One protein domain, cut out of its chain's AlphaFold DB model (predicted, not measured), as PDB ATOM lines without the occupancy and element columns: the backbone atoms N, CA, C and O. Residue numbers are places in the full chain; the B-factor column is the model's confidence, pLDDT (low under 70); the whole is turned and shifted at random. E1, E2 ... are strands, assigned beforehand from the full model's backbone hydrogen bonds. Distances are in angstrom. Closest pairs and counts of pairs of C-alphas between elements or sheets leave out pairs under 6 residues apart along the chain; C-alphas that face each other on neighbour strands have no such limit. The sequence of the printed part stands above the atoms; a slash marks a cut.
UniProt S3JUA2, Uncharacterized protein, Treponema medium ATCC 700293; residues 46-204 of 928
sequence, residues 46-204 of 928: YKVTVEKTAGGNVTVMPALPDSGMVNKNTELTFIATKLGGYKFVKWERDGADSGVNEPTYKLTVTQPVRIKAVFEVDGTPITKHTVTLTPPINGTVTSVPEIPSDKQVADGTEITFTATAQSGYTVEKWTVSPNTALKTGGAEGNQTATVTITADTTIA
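What this domain is: This is residues 46 to 204 of the 928 residues of an uncharacterized protein of Treponema medium ATCC 700293 (UniProt S3JUA2). Two lobes of strands lie side by side, each a small sandwich of two strongly twisted sheets with nearly aligned strands, and residues 122 to 127 lead from one lobe to the other. In the first lobe the curled sheet E3 E1 E7 E5 covers the sheet E2 E4 E6; in the second, E10 E8 E15 E12 is face to face with E9 E11 E14 E13, less evenly, their planes 36 degrees apart. The printed part has 159 residues with no named helix and fifteen named strands, E1 to E15 in chain order, and its class is all strand. In the orders just given, the sheets with E1 and E8 are mixed and the other two antiparallel. The whole is compact, with a radius of gyration of the C-alphas of 16.3 A and spans of 42 by 42 by 23 A.

How they stand to each other: Begin at E7, residues 113 to 121. E1, residues 46 to 52, is its parallel neighbour, with N 51 and O 115 2.8 A apart. E5, residues 86 to 93, is antiparallel to E7, with N 92 and O 116 at 2.8 A. E3, residues 69 to 71, is antiparallel to E1, with N 70 and O 46 at 2.9 A. In the facing sheet, E4, residues 74 to 82, is antiparallel to E2, residues 56 to 61, with N 59 and O 79 at 2.8 A, and to E6, residues 104 to 109, with N 78 and O 105 at 2.8 A. The closest C-alphas of E2 and E7 are those of Gly 56 and Phe 119, 6.2 A apart. Now look in the second lobe for E8, residues 128 to 133. It is parallel to E15, residues 201 to 204, with N 203 and O 132 at 2.8 A, and antiparallel to E10, residues 152 to 154, with N 129 and O 153 at 2.8 A. E12, residues 169 to 177, is antiparallel to E15, with N 204 and O 175 at 2.9 A. Facing them, E11, residues 157 to 165, is antiparallel to E9, residues 139 to 144, with N 142 and O 162 at 2.9 A, and to E14, residues 192 to 197, with N 161 and O 193 at 2.8 A. E13, residues 182 to 185, and E14 form a hairpin, with N 194 and O 184 at 2.8 A. The four sheets form a stack of sheets, here in two face-to-face pairs. Between the lobes, the closest C-alphas of E2 and E11 are those of Asn 57 and Glu 158, 6.5 A apart.

Where its parts are: Find C-alpha 46, where E1 begins, at (-37.292, -16.193, -16.236). E7 is 26.9 A long, E4 26.2 A, E11 26.0 A and E12 24.1 A. E15 ends at C-alpha 204, at (-21.502, -18.504, 10.391).

The domain as a whole: The two C-alphas farthest apart are those of Gly 123 and Gly 168, 49.2 A. The printed part has no cut, and no link is long. Mean pLDDT of the printed part is 84.0; look for values under 70 at residues 66, 67 and 123.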
ATOM      1  N   TYR A  46     -36.690 -15.195 -17.123       80.75
ATOM      2  CA  TYR A  46     -37.292 -16.193 -16.236       80.75
ATOM      3  C   TYR A  46     -36.281 -16.769 -15.242       80.75
ATOM      4  O   TYR A  46     -35.102 -16.926 -15.555       80.75
ATOM      5  N   LYS A  47     -36.769 -17.110 -14.044       88.94
ATOM      6  CA  LYS A  47     -35.960 -17.655 -12.950       88.94
ATOM      7  C   LYS A  47     -35.789 -19.172 -13.069       88.94
ATOM      8  O   LYS A  47     -36.782 -19.888 -13.183       88.94
ATOM      9  N   VAL A  48     -34.551 -19.655 -12.968       85.69
ATOM     10  CA  VAL A  48     -34.196 -21.083 -12.928       85.69
ATOM     11  C   VAL A  48     -33.629 -21.421 -11.555       85.69
ATOM     12  O   VAL A  48     -32.648 -20.825 -11.120       85.69
ATOM     13  N   THR A  49     -34.244 -22.384 -10.871       85.50
ATOM     14  CA  THR A  49     -33.792 -22.875  -9.558       85.50
ATOM     15  C   THR A  49     -33.245 -24.291  -9.700       85.50
ATOM     16  O   THR A  49     -33.888 -25.123 -10.339       85.50
ATOM     17  N   VAL A  50     -32.086 -24.576  -9.104       84.75
ATOM     18  CA  VAL A  50     -31.455 -25.904  -9.143       84.75
ATOM     19  C   VAL A  50     -31.340 -26.470  -7.741       84.75
ATOM     20  O   VAL A  50     -30.821 -25.818  -6.841       84.75
ATOM     21  N   GLU A  51     -31.816 -27.694  -7.569       84.50
ATOM     22  CA  GLU A  51     -31.843 -28.422  -6.307       84.50
ATOM     23  C   GLU A  51     -31.225 -29.816  -6.485       84.50
ATOM     24  O   GLU A  51     -31.037 -30.320  -7.596       84.50
ATOM     25  N   LYS A  52     -30.892 -30.469  -5.373       83.75
ATOM     26  CA  LYS A  52     -30.435 -31.862  -5.355       83.75
ATOM     27  C   LYS A  52     -30.743 -32.509  -4.012       83.75
ATOM     28  O   LYS A  52     -30.787 -31.807  -3.005       83.75
ATOM     29  N   THR A  53     -30.953 -33.822  -3.977       80.94
ATOM     30  CA  THR A  53     -30.945 -34.573  -2.710       80.94
ATOM     31  C   THR A  53     -29.507 -34.867  -2.267       80.94
ATOM     32  O   THR A  53     -28.556 -34.707  -3.037       80.94
ATOM     33  N   ALA A  54     -29.329 -35.277  -1.008       70.50
ATOM     34  CA  ALA A  54     -28.029 -35.711  -0.504       70.50
ATOM     35  C   ALA A  54     -27.507 -36.918  -1.308       70.50
ATOM     36  O   ALA A  54     -28.280 -37.823  -1.618       70.50
ATOM     37  N   GLY A  55     -26.208 -36.933  -1.629       74.00
ATOM     38  CA  GLY A  55     -25.578 -38.040  -2.364       74.00
ATOM     39  C   GLY A  55     -25.033 -37.716  -3.754       74.00
ATOM     40  O   GLY A  55     -24.489 -38.595  -4.422       74.00
ATOM     41  N   GLY A  56     -25.135 -36.469  -4.204       81.81
ATOM     42  CA  GLY A  56     -24.557 -36.042  -5.472       81.81
ATOM     43  C   GLY A  56     -24.502 -34.529  -5.639       81.81
ATOM     44  O   GLY A  56     -25.049 -33.770  -4.834       81.81
ATOM     45  N   ASN A  57     -23.811 -34.089  -6.686       83.94
ATOM     46  CA  ASN A  57     -23.615 -32.693  -7.071       83.94
ATOM     47  C   ASN A  57     -24.241 -32.427  -8.447       83.94
ATOM     48  O   ASN A  57     -24.413 -33.354  -9.235       83.94
ATOM     49  N   VAL A  58     -24.604 -31.172  -8.726       87.44
ATOM     50  CA  VAL A  58     -25.189 -30.762 -10.011       87.44
ATOM     51  C   VAL A  58     -24.386 -29.607 -10.589       87.44
ATOM     52  O   VAL A  58     -24.133 -28.618  -9.908       87.44
ATOM     53  N   THR A  59     -24.023 -29.731 -11.859       83.88
ATOM     54  CA  THR A  59     -23.304 -28.718 -12.640       83.88
ATOM     55  C   THR A  59     -24.218 -28.212 -13.752       83.88
ATOM     56  O   THR A  59     -24.906 -29.022 -14.367       83.88
ATOM     57  N   VAL A  60     -24.241 -26.902 -14.025       86.19
ATOM     58  CA  VAL A  60     -25.087 -26.302 -15.077       86.19
ATOM     59  C   VAL A  60     -24.222 -25.623 -16.131       86.19
ATOM     60  O   VAL A  60     -23.291 -24.896 -15.787       86.19
ATOM     61  N   MET A  61     -24.530 -25.850 -17.407       75.44
ATOM     62  CA  MET A  61     -23.848 -25.246 -18.551       75.44
ATOM     63  C   MET A  61     -24.856 -24.586 -19.512       75.44
ATOM     64  O   MET A  61     -25.763 -25.282 -19.977       75.44
ATOM     65  N   PRO A  62     -24.688 -23.293 -19.865       82.31
ATOM     66  CA  PRO A  62     -23.777 -22.325 -19.241       82.31
ATOM     67  C   PRO A  62     -24.075 -22.128 -17.743       82.31
ATOM     68  O   PRO A  62     -25.174 -22.434 -17.280       82.31
ATOM     69  N   ALA A  63     -23.084 -21.651 -16.984       76.38
ATOM     70  CA  ALA A  63     -23.254 -21.391 -15.556       76.38
ATOM     71  C   ALA A  63     -24.378 -20.368 -15.328       76.38
ATOM     72  O   ALA A  63     -24.472 -19.369 -16.045       76.38
ATOM     73  N   LEU A  64     -25.237 -20.629 -14.341       77.00
ATOM     74  CA  LEU A  64     -26.305 -19.700 -13.985       77.00
ATOM     75  C   LEU A  64     -25.705 -18.429 -13.357       77.00
ATOM     76  O   LEU A  64     -24.772 -18.543 -12.562       77.00
ATOM     77  N   PRO A  65     -26.229 -17.231 -13.677       71.50
ATOM     78  CA  PRO A  65     -25.873 -16.020 -12.945       71.50
ATOM     79  C   PRO A  65     -26.373 -16.108 -11.498       71.50
ATOM     80  O   PRO A  65     -27.364 -16.790 -11.234       71.50
ATOM     81  N   ASP A  66     -25.757 -15.354 -10.584       63.78
ATOM     82  CA  ASP A  66     -26.104 -15.366  -9.149       63.78
ATOM     83  C   ASP A  66     -27.592 -15.062  -8.884       63.78
ATOM     84  O   ASP A  66     -28.175 -15.536  -7.912       63.78
ATOM     85  N   SER A  67     -28.240 -14.309  -9.782       65.75
ATOM     86  CA  SER A  67     -29.673 -13.989  -9.711       65.75
ATOM     87  C   SER A  67     -30.598 -15.154 -10.091       65.75
ATOM     88  O   SER A  67     -31.802 -15.104  -9.819       65.75
ATOM     89  N   GLY A  68     -30.076 -16.180 -10.770       72.25
ATOM     90  CA  GLY A  68     -30.849 -17.263 -11.377       72.25
ATOM     91  C   GLY A  68     -31.752 -16.823 -12.538       72.25
ATOM     92  O   GLY A  68     -32.570 -17.621 -12.994       72.25
ATOM     93  N   MET A  69     -31.654 -15.573 -13.010       78.19
ATOM     94  CA  MET A  69     -32.483 -15.030 -14.093       78.19
ATOM     95  C   MET A  69     -31.799 -15.227 -15.444       78.19
ATOM     96  O   MET A  69     -30.687 -14.749 -15.657       78.19
ATOM     97  N   VAL A  70     -32.477 -15.896 -16.373       81.06
ATOM     98  CA  VAL A  70     -31.992 -16.104 -17.744       81.06
ATOM     99  C   VAL A  70     -33.009 -15.592 -18.758       81.06
ATOM    100  O   VAL A  70     -34.216 -15.569 -18.503       81.06
ATOM    101  N   ASN A  71     -32.536 -15.163 -19.927       80.88
ATOM    102  CA  ASN A  71     -33.411 -14.687 -20.997       80.88
ATOM    103  C   ASN A  71     -34.334 -15.815 -21.486       80.88
ATOM    104  O   ASN A  71     -33.927 -16.982 -21.544       80.88
ATOM    105  N   LYS A  72     -35.565 -15.469 -21.879       82.75
ATOM    106  CA  LYS A  72     -36.480 -16.406 -22.544       82.75
ATOM    107  C   LYS A  72     -35.777 -17.094 -23.722       82.75
ATOM    108  O   LYS A  72     -35.126 -16.435 -24.527       82.75
ATOM    109  N   ASN A  73     -35.963 -18.407 -23.824       82.12
ATOM    110  CA  ASN A  73     -35.363 -19.319 -24.803       82.12
ATOM    111  C   ASN A  73     -33.866 -19.631 -24.597       82.12
ATOM    112  O   ASN A  73     -33.234 -20.160 -25.505       82.12
ATOM    113  N   THR A  74     -33.297 -19.359 -23.418       84.50
ATOM    114  CA  THR A  74     -31.945 -19.845 -23.075       84.50
ATOM    115  C   THR A  74     -31.960 -21.368 -22.900       84.50
ATOM    116  O   THR A  74     -32.827 -21.893 -22.201       84.50
ATOM    117  N   GLU A  75     -31.005 -22.076 -23.506       88.88
ATOM    118  CA  GLU A  75     -30.804 -23.517 -23.307       88.88
ATOM    119  C   GLU A  75     -29.789 -23.783 -22.191       88.88
ATOM    120  O   GLU A  75     -28.695 -23.219 -22.186       88.88
ATOM    121  N   LEU A  76     -30.149 -24.659 -21.254       89.81
ATOM    122  CA  LEU A  76     -29.326 -25.072 -20.121       89.81
ATOM    123  C   LEU A  76     -29.155 -26.592 -20.112       89.81
ATOM    124  O   LEU A  76     -30.099 -27.337 -20.375       89.81
ATOM    125  N   THR A  77     -27.955 -27.051 -19.766       90.31
ATOM    126  CA  THR A  77     -27.630 -28.467 -19.542       90.31
ATOM    127  C   THR A  77     -27.237 -28.678 -18.084       90.31
ATOM    128  O   THR A  77     -26.293 -28.052 -17.613       90.31
ATOM    129  N   PHE A  78     -27.936 -29.566 -17.381       90.81
ATOM    130  CA  PHE A  78     -27.687 -29.963 -15.996       90.81
ATOM    131  C   PHE A  78     -27.009 -31.334 -15.975       90.81
ATOM    132  O   PHE A  78     -27.467 -32.255 -16.648       90.81
ATOM    133  N   ILE A  79     -25.931 -31.478 -15.208       89.00
ATOM    134  CA  ILE A  79     -25.127 -32.702 -15.110       89.00
ATOM    135  C   ILE A  79     -25.036 -33.106 -13.640       89.00
ATOM    136  O   ILE A  79     -24.483 -32.361 -12.831       89.00
ATOM    137  N   ALA A  80     -25.579 -34.274 -13.310       89.12
ATOM    138  CA  ALA A  80     -25.581 -34.887 -11.990       89.12
ATOM    139  C   ALA A  80     -24.365 -35.809 -11.809       89.12
ATOM    140  O   ALA A  80     -24.191 -36.787 -12.532       89.12
ATOM    141  N   THR A  81     -23.558 -35.535 -10.788       85.94
ATOM    142  CA  THR A  81     -22.374 -36.321 -10.421       85.94
ATOM    143  C   THR A  81     -22.620 -36.989  -9.075       85.94
ATOM    144  O   THR A  81     -22.765 -36.304  -8.064       85.94
ATOM    145  N   LYS A  82     -22.690 -38.324  -9.044       85.06
ATOM    146  CA  LYS A  82     -22.919 -39.087  -7.804       85.06
ATOM    147  C   LYS A  82     -21.691 -39.051  -6.884       85.06
ATOM    148  O   LYS A  82     -20.560 -39.045  -7.370       85.06
ATOM    149  N   LEU A  83     -21.915 -39.077  -5.574       80.88
ATOM    150  CA  LEU A  83     -20.870 -39.266  -4.563       80.88
ATOM    151  C   LEU A  83     -20.651 -40.759  -4.275       80.88
ATOM    152  O   LEU A  83     -21.471 -41.607  -4.640       80.88
ATOM    153  N   GLY A  84     -19.526 -41.089  -3.635       74.81
ATOM    154  CA  GLY A  84     -19.223 -42.456  -3.207       74.81
ATOM    155  C   GLY A  84     -20.332 -43.010  -2.310       74.81
ATOM    156  O   GLY A  84     -20.739 -42.366  -1.349       74.81
ATOM    157  N   GLY A  85     -20.851 -44.181  -2.664       76.81
ATOM    158  CA  GLY A  85     -21.959 -44.835  -1.974       76.81
ATOM    159  C   GLY A  85     -23.366 -44.369  -2.313       76.81
ATOM    160  O   GLY A  85     -24.335 -44.754  -1.653       76.81
ATOM    161  N   TYR A  86     -23.486 -43.584  -3.383       85.62
ATOM    162  CA  TYR A  86     -24.759 -43.165  -3.942       85.62
ATOM    163  C   TYR A  86     -24.874 -43.508  -5.430       85.62
ATOM    164  O   TYR A  86     -23.896 -43.552  -6.190       85.62
ATOM    165  N   LYS A  87     -26.118 -43.695  -5.867       85.44
ATOM    166  CA  LYS A  87     -26.537 -43.784  -7.266       85.44
ATOM    167  C   LYS A  87     -27.412 -42.581  -7.615       85.44
ATOM    168  O   LYS A  87     -28.193 -42.110  -6.791       85.44
ATOM    169  N   PHE A  88     -27.277 -42.091  -8.843       90.88
ATOM    170  CA  PHE A  88     -28.252 -41.169  -9.415       90.88
ATOM    171  C   PHE A  88     -29.539 -41.943  -9.729       90.88
ATOM    172  O   PHE A  88     -29.465 -43.079 -10.198       90.88
ATOM    173  N   VAL A  89     -30.691 -41.347  -9.437       89.31
ATOM    174  CA  VAL A  89     -32.004 -41.979  -9.612       89.31
ATOM    175  C   VAL A  89     -32.763 -41.322 -10.752       89.31
ATOM    176  O   VAL A  89     -33.177 -42.016 -11.674       89.31
ATOM    177  N   LYS A  90     -32.964 -40.001 -10.677       90.19
ATOM    178  CA  LYS A  90     -33.792 -39.255 -11.631       90.19
ATOM    179  C   LYS A  90     -33.650 -37.743 -11.500       90.19
ATOM    180  O   LYS A  90     -33.144 -37.236 -10.497       90.19
ATOM    181  N   TRP A  91     -34.180 -37.031 -12.490       92.69
ATOM    182  CA  TRP A  91     -34.452 -35.595 -12.415       92.69
ATOM    183  C   TRP A  91     -35.931 -35.322 -12.121       92.69
ATOM    184  O   TRP A  91     -36.813 -35.909 -12.751       92.69
ATOM    185  N   GLU A  92     -36.209 -34.377 -11.228       90.94
ATOM    186  CA  GLU A  92     -37.540 -33.811 -10.996       90.94
ATOM    187  C   GLU A  92     -37.611 -32.394 -11.582       90.94
ATOM    188  O   GLU A  92     -36.701 -31.582 -11.393       90.94
ATOM    189  N   ARG A  93     -38.705 -32.083 -12.280       89.94
ATOM    190  CA  ARG A  93     -39.039 -30.742 -12.769       89.94
ATOM    191  C   ARG A  93     -40.288 -30.250 -12.052       89.94
ATOM    192  O   ARG A  93     -41.330 -30.889 -12.125       89.94
ATOM    193  N   ASP A  94     -40.170 -29.122 -11.359       86.69
ATOM    194  CA  ASP A  94     -41.255 -28.485 -10.598       86.69
ATOM    195  C   ASP A  94     -41.962 -29.450  -9.618       86.69
ATOM    196  O   ASP A  94     -43.149 -29.325  -9.335       86.69
ATOM    197  N   GLY A  95     -41.209 -30.421  -9.084       81.50
ATOM    198  CA  GLY A  95     -41.698 -31.445  -8.154       81.50
ATOM    199  C   GLY A  95     -42.284 -32.703  -8.807       81.50
ATOM    200  O   GLY A  95     -42.612 -33.644  -8.089       81.50
ATOM    201  N   ALA A  96     -42.387 -32.759 -10.138       85.06
ATOM    202  CA  ALA A  96     -42.809 -33.945 -10.880       85.06
ATOM    203  C   ALA A  96     -41.610 -34.692 -11.485       85.06
ATOM    204  O   ALA A  96     -40.600 -34.086 -11.837       85.06
ATOM    205  N   ASP A  97     -41.726 -36.011 -11.635       86.06
ATOM    206  CA  ASP A  97     -40.722 -36.825 -12.323       86.06
ATOM    207  C   ASP A  97     -40.587 -36.388 -13.790       86.06
ATOM    208  O   ASP A  97     -41.583 -36.303 -14.509       86.06
ATOM    209  N   SER A  98     -39.367 -36.087 -14.236       85.25
ATOM    210  CA  SER A  98     -39.119 -35.658 -15.618       85.25
ATOM    211  C   SER A  98     -39.052 -36.821 -16.615       85.25
ATOM    212  O   SER A  98     -39.024 -36.578 -17.822       85.25
ATOM    213  N   GLY A  99     -38.978 -38.069 -16.135       82.62
ATOM    214  CA  GLY A  99     -38.760 -39.259 -16.963       82.62
ATOM    215  C   GLY A  99     -37.325 -39.415 -17.483       82.62
ATOM    216  O   GLY A  99     -37.053 -40.337 -18.252       82.62
ATOM    217  N   VAL A 100     -36.398 -38.534 -17.083       86.38
ATOM    218  CA  VAL A 100     -34.982 -38.600 -17.467       86.38
ATOM    219  C   VAL A 100     -34.179 -39.327 -16.391       86.38
ATOM    220  O   VAL A 100     -33.948 -38.798 -15.303       86.38
ATOM    221  N   ASN A 101     -33.721 -40.531 -16.741       83.06
ATOM    222  CA  ASN A 101     -32.931 -41.410 -15.867       83.06
ATOM    223  C   ASN A 101     -31.416 -41.314 -16.124       83.06
ATOM    224  O   ASN A 101     -30.620 -41.874 -15.376       83.06
ATOM    225  N   GLU A 102     -31.012 -40.591 -17.168       89.19
ATOM    226  CA  GLU A 102     -29.609 -40.293 -17.449       89.19
ATOM    227  C   GLU A 102     -29.106 -39.150 -16.546       89.19
ATOM    228  O   GLU A 102     -29.858 -38.215 -16.248       89.19
ATOM    229  N   PRO A 103     -27.816 -39.133 -16.159       89.25
ATOM    230  CA  PRO A 103     -27.251 -38.092 -15.298       89.25
ATOM    231  C   PRO A 103     -27.168 -36.713 -15.974       89.25
ATOM    232  O   PRO A 103     -26.680 -35.768 -15.367       89.25
ATOM    233  N   THR A 104     -27.624 -36.562 -17.219       90.88
ATOM    234  CA  THR A 104     -27.639 -35.289 -17.951       90.88
ATOM    235  C   THR A 104     -29.067 -34.907 -18.340       90.88
ATOM    236  O   THR A 104     -29.777 -35.710 -18.938       90.88
ATOM    237  N   TYR A 105     -29.473 -33.666 -18.058       90.38
ATOM    238  CA  TYR A 105     -30.799 -33.117 -18.362       90.38
ATOM    239  C   TYR A 105     -30.675 -31.796 -19.131       90.38
ATOM    240  O   TYR A 105     -29.926 -30.916 -18.722       90.38
ATOM    241  N   LYS A 106     -31.392 -31.632 -20.248       90.62
ATOM    242  CA  LYS A 106     -31.377 -30.400 -21.060       90.62
ATOM    243  C   LYS A 106     -32.720 -29.684 -20.984       90.62
ATOM    244  O   LYS A 106     -33.763 -30.331 -21.018       90.62
ATOM    245  N   LEU A 107     -32.698 -28.354 -20.916       90.06
ATOM    246  CA  LEU A 107     -33.892 -27.527 -20.757       90.06
ATOM    247  C   LEU A 107     -33.788 -26.209 -21.522       90.06
ATOM    248  O   LEU A 107     -32.850 -25.445 -21.316       90.06
ATOM    249  N   THR A 108     -34.816 -25.885 -22.303       89.88
ATOM    250  CA  THR A 108     -35.033 -24.537 -22.842       89.88
ATOM    251  C   THR A 108     -35.962 -23.753 -21.916       89.88
ATOM    252  O   THR A 108     -37.069 -24.201 -21.603       89.88
ATOM    253  N   VAL A 109     -35.531 -22.576 -21.465       87.00
ATOM    254  CA  VAL A 109     -36.249 -21.788 -20.453       87.00
ATOM    255  C   VAL A 109     -37.299 -20.892 -21.106       87.00
ATOM    256  O   VAL A 109     -36.989 -19.843 -21.665       87.00
ATOM    257  N   THR A 110     -38.566 -21.289 -21.019       84.25
ATOM    258  CA  THR A 110     -39.712 -20.537 -21.569       84.25
ATOM    259  C   THR A 110     -40.619 -19.926 -20.499       84.25
ATOM    260  O   THR A 110     -41.489 -19.125 -20.837       84.25
ATOM    261  N   GLN A 111     -40.401 -20.288 -19.232       82.69
ATOM    262  CA  GLN A 111     -41.094 -19.815 -18.030       82.69
ATOM    263  C   GLN A 111     -40.215 -20.105 -16.790       82.69
ATOM    264  O   GLN A 111     -39.211 -20.813 -16.933       82.69
ATOM    265  N   PRO A 112     -40.548 -19.601 -15.582       87.88
ATOM    266  CA  PRO A 112     -39.825 -19.956 -14.361       87.88
ATOM    267  C   PRO A 112     -39.876 -21.468 -14.099       87.88
ATOM    268  O   PRO A 112     -40.914 -22.089 -14.328       87.88
ATOM    269  N   VAL A 113     -38.770 -22.062 -13.644       87.19
ATOM    270  CA  VAL A 113     -38.633 -23.525 -13.528       87.19
ATOM    271  C   VAL A 113     -37.681 -23.935 -12.401       87.19
ATOM    272  O   VAL A 113     -36.650 -23.294 -12.176       87.19
ATOM    273  N   ARG A 114     -38.011 -25.023 -11.702       88.75
ATOM    274  CA  ARG A 114     -37.189 -25.674 -10.673       88.75
ATOM    275  C   ARG A 114     -36.766 -27.067 -11.143       88.75
ATOM    276  O   ARG A 114     -37.620 -27.891 -11.455       88.75
ATOM    277  N   ILE A 115     -35.462 -27.342 -11.168       90.25
ATOM    278  CA  ILE A 115     -34.878 -28.637 -11.553       90.25
ATOM    279  C   ILE A 115     -34.154 -29.250 -10.361       90.25
ATOM    280  O   ILE A 115     -33.300 -28.600  -9.766       90.25
ATOM    281  N   LYS A 116     -34.457 -30.507 -10.034       89.94
ATOM    282  CA  LYS A 116     -33.885 -31.209  -8.882       89.94
ATOM    283  C   LYS A 116     -33.287 -32.561  -9.273       89.94
ATOM    284  O   LYS A 116     -33.981 -33.386  -9.857       89.94
ATOM    285  N   ALA A 117     -32.024 -32.810  -8.927       88.31
ATOM    286  CA  ALA A 117     -31.405 -34.134  -9.070       88.31
ATOM    287  C   ALA A 117     -31.675 -35.012  -7.840       88.31
ATOM    288  O   ALA A 117     -31.455 -34.577  -6.708       88.31
ATOM    289  N   VAL A 118     -32.099 -36.256  -8.046       85.94
ATOM    290  CA  VAL A 118     -32.370 -37.214  -6.967       85.94
ATOM    291  C   VAL A 118     -31.310 -38.312  -6.962       85.94
ATOM    292  O   VAL A 118     -31.072 -38.973  -7.971       85.94
ATOM    293  N   PHE A 119     -30.692 -38.511  -5.802       87.06
ATOM    294  CA  PHE A 119     -29.709 -39.541  -5.483       87.06
ATOM    295  C   PHE A 119     -30.197 -40.405  -4.314       87.06
ATOM    296  O   PHE A 119     -30.853 -39.907  -3.397       87.06
ATOM    297  N   GLU A 120     -29.825 -41.682  -4.333       84.62
ATOM    298  CA  GLU A 120     -30.128 -42.679  -3.300       84.62
ATOM    299  C   GLU A 120     -28.868 -43.457  -2.914       84.62
ATOM    300  O   GLU A 120     -27.940 -43.574  -3.712       84.62
ATOM    301  N   VAL A 121     -28.849 -44.018  -1.703       81.81
ATOM    302  CA  VAL A 121     -27.750 -44.873  -1.231       81.81
ATOM    303  C   VAL A 121     -27.664 -46.165  -2.056       81.81
ATOM    304  O   VAL A 121     -28.689 -46.766  -2.384       81.81
ATOM    305  N   ASP A 122     -26.451 -46.603  -2.401       79.06
ATOM    306  CA  ASP A 122     -26.207 -47.811  -3.213       79.06
ATOM    307  C   ASP A 122     -25.784 -49.049  -2.393       79.06
ATOM    308  O   ASP A 122     -25.517 -50.108  -2.960       79.06
ATOM    309  N   GLY A 123     -25.791 -48.933  -1.060       69.75
ATOM    310  CA  GLY A 123     -25.514 -50.024  -0.120       69.75
ATOM    311  C   GLY A 123     -24.071 -50.093   0.390       69.75
ATOM    312  O   GLY A 123     -23.777 -50.939   1.233       69.75
ATOM    313  N   THR A 124     -23.178 -49.208  -0.062       73.62
ATOM    314  CA  THR A 124     -21.820 -49.097   0.496       73.62
ATOM    315  C   THR A 124     -21.760 -48.130   1.696       73.62
ATOM    316  O   THR A 124     -22.562 -47.196   1.776       73.62
ATOM    317  N   PRO A 125     -20.851 -48.341   2.675       73.62
ATOM    318  CA  PRO A 125     -20.700 -47.438   3.817       73.62
ATOM    319  C   PRO A 125     -20.303 -46.024   3.377       73.62
ATOM    320  O   PRO A 125     -19.330 -45.846   2.648       73.62
ATOM    321  N   ILE A 126     -21.040 -45.021   3.855       78.00
ATOM    322  CA  ILE A 126     -20.824 -43.608   3.530       78.00
ATOM    323  C   ILE A 126     -20.087 -42.935   4.687       78.00
ATOM    324  O   ILE A 126     -20.588 -42.915   5.813       78.00
ATOM    325  N   THR A 127     -18.927 -42.344   4.405       80.50
ATOM    326  CA  THR A 127     -18.250 -41.431   5.336       80.50
ATOM    327  C   THR A 127     -19.074 -40.152   5.463       80.50
ATOM    328  O   THR A 127     -19.446 -39.554   4.451       80.50
ATOM    329  N   LYS A 128     -19.377 -39.733   6.695       84.81
ATOM    330  CA  LYS A 128     -20.133 -38.510   6.984       84.81
ATOM    331  C   LYS A 128     -19.329 -37.569   7.875       84.81
ATOM    332  O   LYS A 128     -18.527 -38.028   8.683       84.81
ATOM    333  N   HIS A 129     -19.599 -36.278   7.729       86.56
ATOM    334  CA  HIS A 129     -19.044 -35.195   8.530       86.56
ATOM    335  C   HIS A 129     -20.165 -34.342   9.114       86.56
ATOM    336  O   HIS A 129     -21.243 -34.197   8.527       86.56
ATOM    337  N   THR A 130     -19.895 -33.740  10.261       88.56
ATOM    338  CA  THR A 130     -20.831 -32.880  10.978       88.56
ATOM    339  C   THR A 130     -20.860 -31.489  10.352       88.56
ATOM    340  O   THR A 130     -19.822 -30.839  10.230       88.56
ATOM    341  N   VAL A 131     -22.048 -30.986  10.004       90.12
ATOM    342  CA  VAL A 131     -22.238 -29.615   9.504       90.12
ATOM    343  C   VAL A 131     -23.008 -28.785  10.523       90.12
ATOM    344  O   VAL A 131     -24.158 -29.076  10.850       90.12
ATOM    345  N   THR A 132     -22.383 -27.721  11.024       88.06
ATOM    346  CA  THR A 132     -22.986 -26.822  12.017       88.06
ATOM    347  C   THR A 132     -23.192 -25.431  11.430       88.06
ATOM    348  O   THR A 132     -22.231 -24.768  11.056       88.06
ATOM    349  N   LEU A 133     -24.444 -24.969  11.386       87.75
ATOM    350  CA  LEU A 133     -24.784 -23.581  11.077       87.75
ATOM    351  C   LEU A 133     -25.002 -22.809  12.382       87.75
ATOM    352  O   LEU A 133     -25.903 -23.135  13.157       87.75
ATOM    353  N   THR A 134     -24.185 -21.788  12.623       84.94
ATOM    354  CA  THR A 134     -24.366 -20.871  13.751       84.94
ATOM    355  C   THR A 134     -25.573 -19.968  13.474       84.94
ATOM    356  O   THR A 134     -25.603 -19.332  12.417       84.94
ATOM    357  N   PRO A 135     -26.565 -19.884  14.383       80.88
ATOM    358  CA  PRO A 135     -27.736 -19.035  14.186       80.88
ATOM    359  C   PRO A 135     -27.346 -17.562  13.955       80.88
ATOM    360  O   PRO A 135     -26.617 -16.999  14.776       80.88
ATOM    361  N   PRO A 136     -27.808 -16.929  12.863       83.50
ATOM    362  CA  PRO A 136     -27.533 -15.520  12.592       83.50
ATOM    363  C   PRO A 136     -28.318 -14.579  13.518       83.50
ATOM    364  O   PRO A 136     -29.431 -14.885  13.941       83.50
ATOM    365  N   ILE A 137     -27.763 -13.390  13.762       80.81
ATOM    366  CA  ILE A 137     -28.447 -12.247  14.389       80.81
ATOM    367  C   ILE A 137     -28.656 -11.186  13.296       80.81
ATOM    368  O   ILE A 137     -27.739 -10.950  12.515       80.81
ATOM    369  N   ASN A 138     -29.825 -10.538  13.234       83.44
ATOM    370  CA  ASN A 138     -30.190  -9.521  12.221       83.44
ATOM    371  C   ASN A 138     -30.314 -10.045  10.775       83.44
ATOM    372  O   ASN A 138     -30.168  -9.296   9.807       83.44
ATOM    373  N   GLY A 139     -30.634 -11.328  10.624       85.94
ATOM    374  CA  GLY A 139     -30.950 -11.950   9.344       85.94
ATOM    375  C   GLY A 139     -31.309 -13.424   9.497       85.94
ATOM    376  O   GLY A 139     -31.364 -13.949  10.607       85.94
ATOM    377  N   THR A 140     -31.554 -14.103   8.382       86.81
ATOM    378  CA  THR A 140     -31.824 -15.546   8.315       86.81
ATOM    379  C   THR A 140     -30.870 -16.219   7.335       86.81
ATOM    380  O   THR A 140     -30.338 -15.571   6.434       86.81
ATOM    381  N   VAL A 141     -30.631 -17.523   7.505       88.44
ATOM    382  CA  VAL A 141     -29.831 -18.332   6.575       88.44
ATOM    383  C   VAL A 141     -30.604 -19.585   6.195       88.44
ATOM    384  O   VAL A 141     -31.174 -20.254   7.052       88.44
ATOM    385  N   THR A 142     -30.590 -19.907   4.907       86.50
ATOM    386  CA  THR A 142     -31.106 -21.166   4.349       86.50
ATOM    387  C   THR A 142     -29.972 -21.942   3.683       86.50
ATOM    388  O   THR A 142     -28.976 -21.342   3.275       86.50
ATOM    389  N   SER A 143     -30.097 -23.266   3.588       84.12
ATOM    390  CA  SER A 143     -29.100 -24.166   2.996       84.12
ATOM    391  C   SER A 143     -29.731 -25.084   1.956       84.12
ATOM    392  O   SER A 143     -30.794 -25.649   2.208       84.12
ATOM    393  N   VAL A 144     -29.056 -25.281   0.825       79.62
ATOM    394  CA  VAL A 144     -29.479 -26.208  -0.230       79.62
ATOM    395  C   VAL A 144     -28.307 -27.138  -0.589       79.62
ATOM    396  O   VAL A 144     -27.272 -26.640  -1.042       79.62
ATOM    397  N   PRO A 145     -28.436 -28.472  -0.430       75.81
ATOM    398  CA  PRO A 145     -29.565 -29.188   0.179       75.81
ATOM    399  C   PRO A 145     -29.762 -28.835   1.664       75.81
ATOM    400  O   PRO A 145     -28.854 -28.317   2.314       75.81
ATOM    401  N   GLU A 146     -30.959 -29.108   2.190       79.31
ATOM    402  CA  GLU A 146     -31.258 -28.930   3.613       79.31
ATOM    403  C   GLU A 146     -30.366 -29.845   4.465       79.31
ATOM    404  O   GLU A 146     -30.150 -31.014   4.130       79.31
ATOM    405  N   ILE A 147     -29.815 -29.301   5.551       82.38
ATOM    406  CA  ILE A 147     -28.962 -30.061   6.465       82.38
ATOM    407  C   ILE A 147     -29.849 -31.031   7.267       82.38
ATOM    408  O   ILE A 147     -30.817 -30.585   7.886       82.38
ATOM    409  N   PRO A 148     -29.532 -32.339   7.303       79.62
ATOM    410  CA  PRO A 148     -30.271 -33.313   8.101       79.62
ATOM    411  C   PRO A 148     -30.312 -32.959   9.595       79.62
ATOM    412  O   PRO A 148     -29.392 -32.339  10.129       79.62
ATOM    413  N   SER A 149     -31.346 -33.418  10.302       79.56
ATOM    414  CA  SER A 149     -31.522 -33.150  11.738       79.56
ATOM    415  C   SER A 149     -30.404 -33.726  12.620       79.56
ATOM    416  O   SER A 149     -30.095 -33.150  13.663       79.56
ATOM    417  N   ASP A 150     -29.765 -34.820  12.192       82.50
ATOM    418  CA  ASP A 150     -28.587 -35.408  12.845       82.50
ATOM    419  C   ASP A 150     -27.278 -34.651  12.539       82.50
ATOM    420  O   ASP A 150     -26.236 -34.965  13.114       82.50
ATOM    421  N   LYS A 151     -27.339 -33.630  11.668       85.75
ATOM    422  CA  LYS A 151     -26.225 -32.804  11.178       85.75
ATOM    423  C   LYS A 151     -25.139 -33.576  10.425       85.75
ATOM    424  O   LYS A 151     -24.079 -33.011  10.168       85.75
ATOM    425  N   GLN A 152     -25.381 -34.834  10.056       85.75
ATOM    426  CA  GLN A 152     -24.396 -35.696   9.406       85.75
ATOM    427  C   GLN A 152     -24.572 -35.671   7.884       85.75
ATOM    428  O   GLN A 152     -25.550 -36.192   7.341       85.75
ATOM    429  N   VAL A 153     -23.593 -35.110   7.175       84.88
ATOM    430  CA  VAL A 153     -23.602 -34.953   5.713       84.88
ATOM    431  C   VAL A 153     -22.499 -35.802   5.083       84.88
ATOM    432  O   VAL A 153     -21.397 -35.876   5.608       84.88
ATOM    433  N   ALA A 154     -22.789 -36.451   3.953       82.31
ATOM    434  CA  ALA A 154     -21.829 -37.302   3.249       82.31
ATOM    435  C   ALA A 154     -20.591 -36.528   2.756       82.31
ATOM    436  O   ALA A 154     -20.705 -35.391   2.285       82.31
ATOM    437  N   ASP A 155     -19.431 -37.181   2.805       85.25
ATOM    438  CA  ASP A 155     -18.170 -36.680   2.258       85.25
ATOM    439  C   ASP A 155     -18.297 -36.289   0.770       85.25
ATOM    440  O   ASP A 155     -18.936 -36.976  -0.029       85.25
ATOM    441  N   GLY A 156     -17.729 -35.139   0.408       81.81
ATOM    442  CA  GLY A 156     -17.791 -34.537  -0.927       81.81
ATOM    443  C   GLY A 156     -19.087 -33.778  -1.254       81.81
ATOM    444  O   GLY A 156     -19.227 -33.259  -2.366       81.81
ATOM    445  N   THR A 157     -20.046 -33.684  -0.326       83.81
ATOM    446  CA  THR A 157     -21.314 -32.971  -0.574       83.81
ATOM    447  C   THR A 157     -21.097 -31.469  -0.689       83.81
ATOM    448  O   THR A 157     -20.536 -30.849   0.210       83.81
ATOM    449  N   GLU A 158     -21.615 -30.861  -1.758       88.25
ATOM    450  CA  GLU A 158     -21.686 -29.402  -1.868       88.25
ATOM    451  C   GLU A 158     -22.991 -28.856  -1.281       88.25
ATOM    452  O   GLU A 158     -24.072 -29.326  -1.656       88.25
ATOM    453  N   ILE A 159     -22.884 -27.860  -0.395       84.69
ATOM    454  CA  ILE A 159     -24.008 -27.144   0.226       84.69
ATOM    455  C   ILE A 159     -23.870 -25.651  -0.064       84.69
ATOM    456  O   ILE A 159     -22.830 -25.057   0.210       84.69
ATOM    457  N   THR A 160     -24.934 -25.037  -0.584       88.00
ATOM    458  CA  THR A 160     -25.025 -23.582  -0.770       88.00
ATOM    459  C   THR A 160     -25.842 -22.964   0.356       88.00
ATOM    460  O   THR A 160     -27.008 -23.310   0.531       88.00
ATOM    461  N   PHE A 161     -25.252 -22.026   1.091       87.38
ATOM    462  CA  PHE A 161     -25.922 -21.210   2.097       87.38
ATOM    463  C   PHE A 161     -26.324 -19.860   1.504       87.38
ATOM    464  O   PHE A 161     -25.532 -19.248   0.789       87.38
ATOM    465  N   THR A 162     -27.531 -19.384   1.815       88.06
ATOM    466  CA  THR A 162     -28.053 -18.077   1.378       88.06
ATOM    467  C   THR A 162     -28.525 -17.272   2.580       88.06
ATOM    468  O   THR A 162     -29.392 -17.737   3.324       88.06
ATOM    469  N   ALA A 163     -27.981 -16.067   2.755       85.88
ATOM    470  CA  ALA A 163     -28.342 -15.142   3.825       85.88
ATOM    471  C   ALA A 163     -29.393 -14.116   3.366       85.88
ATOM    472  O   ALA A 163     -29.296 -13.530   2.289       85.88
ATOM    473  N   THR A 164     -30.382 -13.846   4.214       85.75
ATOM    474  CA  THR A 164     -31.345 -12.749   4.038       85.75
ATOM    475  C   THR A 164     -31.187 -11.780   5.198       85.75
ATOM    476  O   THR A 164     -31.425 -12.156   6.342       85.75
ATOM    477  N   ALA A 165     -30.759 -10.549   4.924       83.81
ATOM    478  CA  ALA A 165     -30.592  -9.535   5.961       83.81
ATOM    479  C   ALA A 165     -31.947  -8.985   6.435       83.81
ATOM    480  O   ALA A 165     -32.884  -8.846   5.646       83.81
ATOM    481  N   GLN A 166     -32.049  -8.659   7.723       75.94
ATOM    482  CA  GLN A 166     -33.168  -7.901   8.280       75.94
ATOM    483  C   GLN A 166     -33.105  -6.438   7.802       75.94
ATOM    484  O   GLN A 166     -32.029  -5.921   7.507       75.94
ATOM    485  N   SER A 167     -34.255  -5.757   7.726       72.50
ATOM    486  CA  SER A 167     -34.322  -4.342   7.327       72.50
ATOM    487  C   SER A 167     -33.327  -3.479   8.119       72.50
ATOM    488  O   SER A 167     -33.267  -3.579   9.345       72.50
ATOM    489  N   GLY A 168     -32.544  -2.655   7.415       72.75
ATOM    490  CA  GLY A 168     -31.480  -1.824   7.994       72.75
ATOM    491  C   GLY A 168     -30.095  -2.483   8.067       72.75
ATOM    492  O   GLY A 168     -29.148  -1.834   8.502       72.75
ATOM    493  N   TYR A 169     -29.940  -3.733   7.618       80.69
ATOM    494  CA  TYR A 169     -28.672  -4.469   7.653       80.69
ATOM    495  C   TYR A 169     -28.276  -5.011   6.274       80.69
ATOM    496  O   TYR A 169     -29.117  -5.247   5.407       80.69
ATOM    497  N   THR A 170     -26.980  -5.241   6.080       81.75
ATOM    498  CA  THR A 170     -26.414  -5.956   4.922       81.75
ATOM    499  C   THR A 170     -25.525  -7.097   5.402       81.75
ATOM    500  O   THR A 170     -25.054  -7.082   6.543       81.75
ATOM    501  N   VAL A 171     -25.314  -8.116   4.562       83.69
ATOM    502  CA  VAL A 171     -24.378  -9.203   4.886       83.69
ATOM    503  C   VAL A 171     -22.983  -8.601   5.016       83.69
ATOM    504  O   VAL A 171     -22.496  -7.949   4.100       83.69
ATOM    505  N   GLU A 172     -22.351  -8.792   6.166       85.62
ATOM    506  CA  GLU A 172     -20.981  -8.355   6.394       85.62
ATOM    507  C   GLU A 172     -20.037  -9.436   5.888       85.62
ATOM    508  O   GLU A 172     -19.404  -9.260   4.852       85.62
ATOM    509  N   LYS A 173     -19.980 -10.595   6.552       86.81
ATOM    510  CA  LYS A 173     -19.001 -11.630   6.211       86.81
ATOM    511  C   LYS A 173     -19.477 -13.034   6.568       86.81
ATOM    512  O   LYS A 173     -20.125 -13.248   7.591       86.81
ATOM    513  N   TRP A 174     -19.081 -14.007   5.747       89.50
ATOM    514  CA  TRP A 174     -19.190 -15.431   6.060       89.50
ATOM    515  C   TRP A 174     -17.915 -15.944   6.735       89.50
ATOM    516  O   TRP A 174     -16.801 -15.606   6.340       89.50
ATOM    517  N   THR A 175     -18.076 -16.807   7.734       88.50
ATOM    518  CA  THR A 175     -16.980 -17.534   8.383       88.50
ATOM    519  C   THR A 175     -17.216 -19.030   8.208       88.50
ATOM    520  O   THR A 175     -18.234 -19.545   8.664       88.50
ATOM    521  N   VAL A 176     -16.286 -19.720   7.544       88.94
ATOM    522  CA  VAL A 176     -16.328 -21.172   7.303       88.94
ATOM    523  C   VAL A 176     -15.081 -21.813   7.912       88.94
ATOM    524  O   VAL A 176     -13.968 -21.348   7.660       88.94
ATOM    525  N   SER A 177     -15.260 -22.863   8.712       86.62
ATOM    526  CA  SER A 177     -14.175 -23.625   9.345       86.62
ATOM    527  C   SER A 177     -14.359 -25.128   9.091       86.62
ATOM    528  O   SER A 177     -15.423 -25.625   9.452       86.62
ATOM    529  N   PRO A 178     -13.380 -25.852   8.510       85.12
ATOM    530  CA  PRO A 178     -12.111 -25.333   8.005       85.12
ATOM    531  C   PRO A 178     -12.324 -24.439   6.775       85.12
ATOM    532  O   PRO A 178     -13.236 -24.655   5.980       85.12
ATOM    533  N   ASN A 179     -11.469 -23.432   6.593       81.94
ATOM    534  CA  ASN A 179     -11.565 -22.499   5.461       81.94
ATOM    535  C   ASN A 179     -11.450 -23.198   4.093       81.94
ATOM    536  O   ASN A 179     -12.025 -22.727   3.116       81.94
ATOM    537  N   THR A 180     -10.767 -24.345   4.039       82.75
ATOM    538  CA  THR A 180     -10.633 -25.204   2.857       82.75
ATOM    539  C   THR A 180     -11.961 -25.787   2.379       82.75
ATOM    540  O   THR A 180     -12.032 -26.243   1.244       82.75
ATOM    541  N   ALA A 181     -13.009 -25.774   3.211       86.06
ATOM    542  CA  ALA A 181     -14.341 -26.212   2.813       86.06
ATOM    543  C   ALA A 181     -15.048 -25.187   1.909       86.06
ATOM    544  O   ALA A 181     -15.957 -25.565   1.177       86.06
ATOM    545  N   LEU A 182     -14.669 -23.902   1.926       87.62
ATOM    546  CA  LEU A 182     -15.302 -22.881   1.085       87.62
ATOM    547  C   LEU A 182     -14.895 -23.069  -0.386       87.62
ATOM    548  O   LEU A 182     -13.723 -22.960  -0.734       87.62
ATOM    549  N   LYS A 183     -15.878 -23.321  -1.254       84.38
ATOM    550  CA  LYS A 183     -15.678 -23.534  -2.695       84.38
ATOM    551  C   LYS A 183     -15.852 -22.245  -3.495       84.38
ATOM    552  O   LYS A 183     -15.009 -21.908  -4.318       84.38
ATOM    553  N   THR A 184     -16.970 -21.551  -3.292       80.50
ATOM    554  CA  THR A 184     -17.293 -20.292  -3.981       80.50
ATOM    555  C   THR A 184     -18.253 -19.455  -3.140       80.50
ATOM    556  O   THR A 184     -18.908 -19.975  -2.237       80.50
ATOM    557  N   GLY A 185     -18.355 -18.158  -3.414       75.25
ATOM    558  CA  GLY A 185     -19.068 -17.223  -2.546       75.25
ATOM    559  C   GLY A 185     -18.308 -16.952  -1.240       75.25
ATOM    560  O   GLY A 185     -17.115 -17.222  -1.135       75.25
ATOM    561  N   GLY A 186     -18.981 -16.374  -0.246       74.69
ATOM    562  CA  GLY A 186     -18.387 -16.133   1.077       74.69
ATOM    563  C   GLY A 186     -17.399 -14.960   1.187       74.69
ATOM    564  O   GLY A 186     -16.837 -14.759   2.263       74.69
ATOM    565  N   ALA A 187     -17.200 -14.170   0.123       77.12
ATOM    566  CA  ALA A 187     -16.505 -12.885   0.217       77.12
ATOM    567  C   ALA A 187     -17.320 -11.876   1.052       77.12
ATOM    568  O   ALA A 187     -18.519 -12.068   1.274       77.12
ATOM    569  N   GLU A 188     -16.672 -10.809   1.526       77.75
ATOM    570  CA  GLU A 188     -17.368  -9.743   2.256       77.75
ATOM    571  C   GLU A 188     -18.503  -9.169   1.390       77.75
ATOM    572  O   GLU A 188     -18.296  -8.869   0.215       77.75
ATOM    573  N   GLY A 189     -19.713  -9.067   1.943       74.62
ATOM    574  CA  GLY A 189     -20.902  -8.615   1.210       74.62
ATOM    575  C   GLY A 189     -21.635  -9.677   0.379       74.62
ATOM    576  O   GLY A 189     -22.750  -9.411  -0.074       74.62
ATOM    577  N   ASN A 190     -21.084 -10.881   0.188       81.69
ATOM    578  CA  ASN A 190     -21.744 -11.903  -0.630       81.69
ATOM    579  C   ASN A 190     -22.990 -12.471   0.053       81.69
ATOM    580  O   ASN A 190     -22.942 -12.945   1.188       81.69
ATOM    581  N   GLN A 191     -24.097 -12.536  -0.687       86.31
ATOM    582  CA  GLN A 191     -25.350 -13.091  -0.173       86.31
ATOM    583  C   GLN A 191     -25.323 -14.621  -0.016       86.31
ATOM    584  O   GLN A 191     -26.115 -15.180   0.745       86.31
ATOM    585  N   THR A 192     -24.399 -15.297  -0.703       85.81
ATOM    586  CA  THR A 192     -24.274 -16.756  -0.709       85.81
ATOM    587  C   THR A 192     -22.853 -17.228  -0.392       85.81
ATOM    588  O   THR A 192     -21.861 -16.546  -0.678       85.81
ATOM    589  N   ALA A 193     -22.749 -18.426   0.187       85.62
ATOM    590  CA  ALA A 193     -21.498 -19.153   0.394       85.62
ATOM    591  C   ALA A 193     -21.715 -20.645   0.111       85.62
ATOM    592  O   ALA A 193     -22.576 -21.279   0.715       85.62
ATOM    593  N   THR A 194     -20.942 -21.209  -0.813       88.62
ATOM    594  CA  THR A 194     -20.997 -22.630  -1.179       88.62
ATOM    595  C   THR A 194     -19.793 -23.353  -0.603       88.62
ATOM    596  O   THR A 194     -18.654 -22.962  -0.867       88.62
ATOM    597  N   VAL A 195     -20.035 -24.426   0.145       88.81
ATOM    598  CA  VAL A 195     -18.993 -25.252   0.765       88.81
ATOM    599  C   VAL A 195     -19.010 -26.672   0.210       88.81
ATOM    600  O   VAL A 195     -20.068 -27.172  -0.162       88.81
ATOM    601  N   THR A 196     -17.852 -27.325   0.182       89.31
ATOM    602  CA  THR A 196     -17.703 -28.765  -0.064       89.31
ATOM    603  C   THR A 196     -17.317 -29.441   1.244       89.31
ATOM    604  O   THR A 196     -16.308 -29.090   1.852       89.31
ATOM    605  N   ILE A 197     -18.127 -30.395   1.694       89.00
ATOM    606  CA  ILE A 197     -17.950 -31.060   2.984       89.00
ATOM    607  C   ILE A 197     -16.938 -32.198   2.845       89.00
ATOM    608  O   ILE A 197     -17.277 -33.257   2.334       89.00
ATOM    609  N   THR A 198     -15.707 -31.987   3.302       86.00
ATOM    610  CA  THR A 198     -14.647 -33.021   3.337       86.00
ATOM    611  C   THR A 198     -14.086 -33.263   4.745       86.00
ATOM    612  O   THR A 198     -13.149 -34.036   4.928       86.00
ATOM    613  N   ALA A 199     -14.618 -32.539   5.730       88.50
ATOM    614  CA  ALA A 199     -14.328 -32.606   7.161       88.50
ATOM    615  C   ALA A 199     -15.501 -31.965   7.929       88.50
ATOM    616  O   ALA A 199     -16.347 -31.296   7.318       88.50
ATOM    617  N   ASP A 200     -15.542 -32.111   9.257       89.75
ATOM    618  CA  ASP A 200     -16.502 -31.394  10.107       89.75
ATOM    619  C   ASP A 200     -16.442 -29.884   9.819       89.75
ATOM    620  O   ASP A 200     -15.389 -29.258   9.945       89.75
ATOM    621  N   THR A 201     -17.569 -29.303   9.397       91.00
ATOM    622  CA  THR A 201     -17.628 -27.934   8.870       91.00
ATOM    623  C   THR A 201     -18.593 -27.069   9.679       91.00
ATOM    624  O   THR A 201     -19.762 -27.406   9.859       91.00
ATOM    625  N   THR A 202     -18.124 -25.910  10.141       89.00
ATOM    626  CA  THR A 202     -18.938 -24.893  10.822       89.00
ATOM    627  C   THR A 202     -19.062 -23.641   9.958       89.00
ATOM    628  O   THR A 202     -18.058 -23.139   9.457       89.00
ATOM    629  N   ILE A 203     -20.287 -23.132   9.803       91.06
ATOM    630  CA  ILE A 203     -20.632 -21.961   8.992       91.06
ATOM    631  C   ILE A 203     -21.305 -20.911   9.879       91.06
ATOM    632  O   ILE A 203     -22.235 -21.218  10.621       91.06
ATOM    633  N   ALA A 204     -20.868 -19.660   9.769       87.88
ATOM    634  CA  ALA A 204     -21.502 -18.504  10.391       87.88
ATOM    635  C   ALA A 204     -21.576 -17.334   9.401       87.88
ATOM    636  O   ALA A 204     -20.739 -17.222   8.503       87.88
TER     637      ALA A 204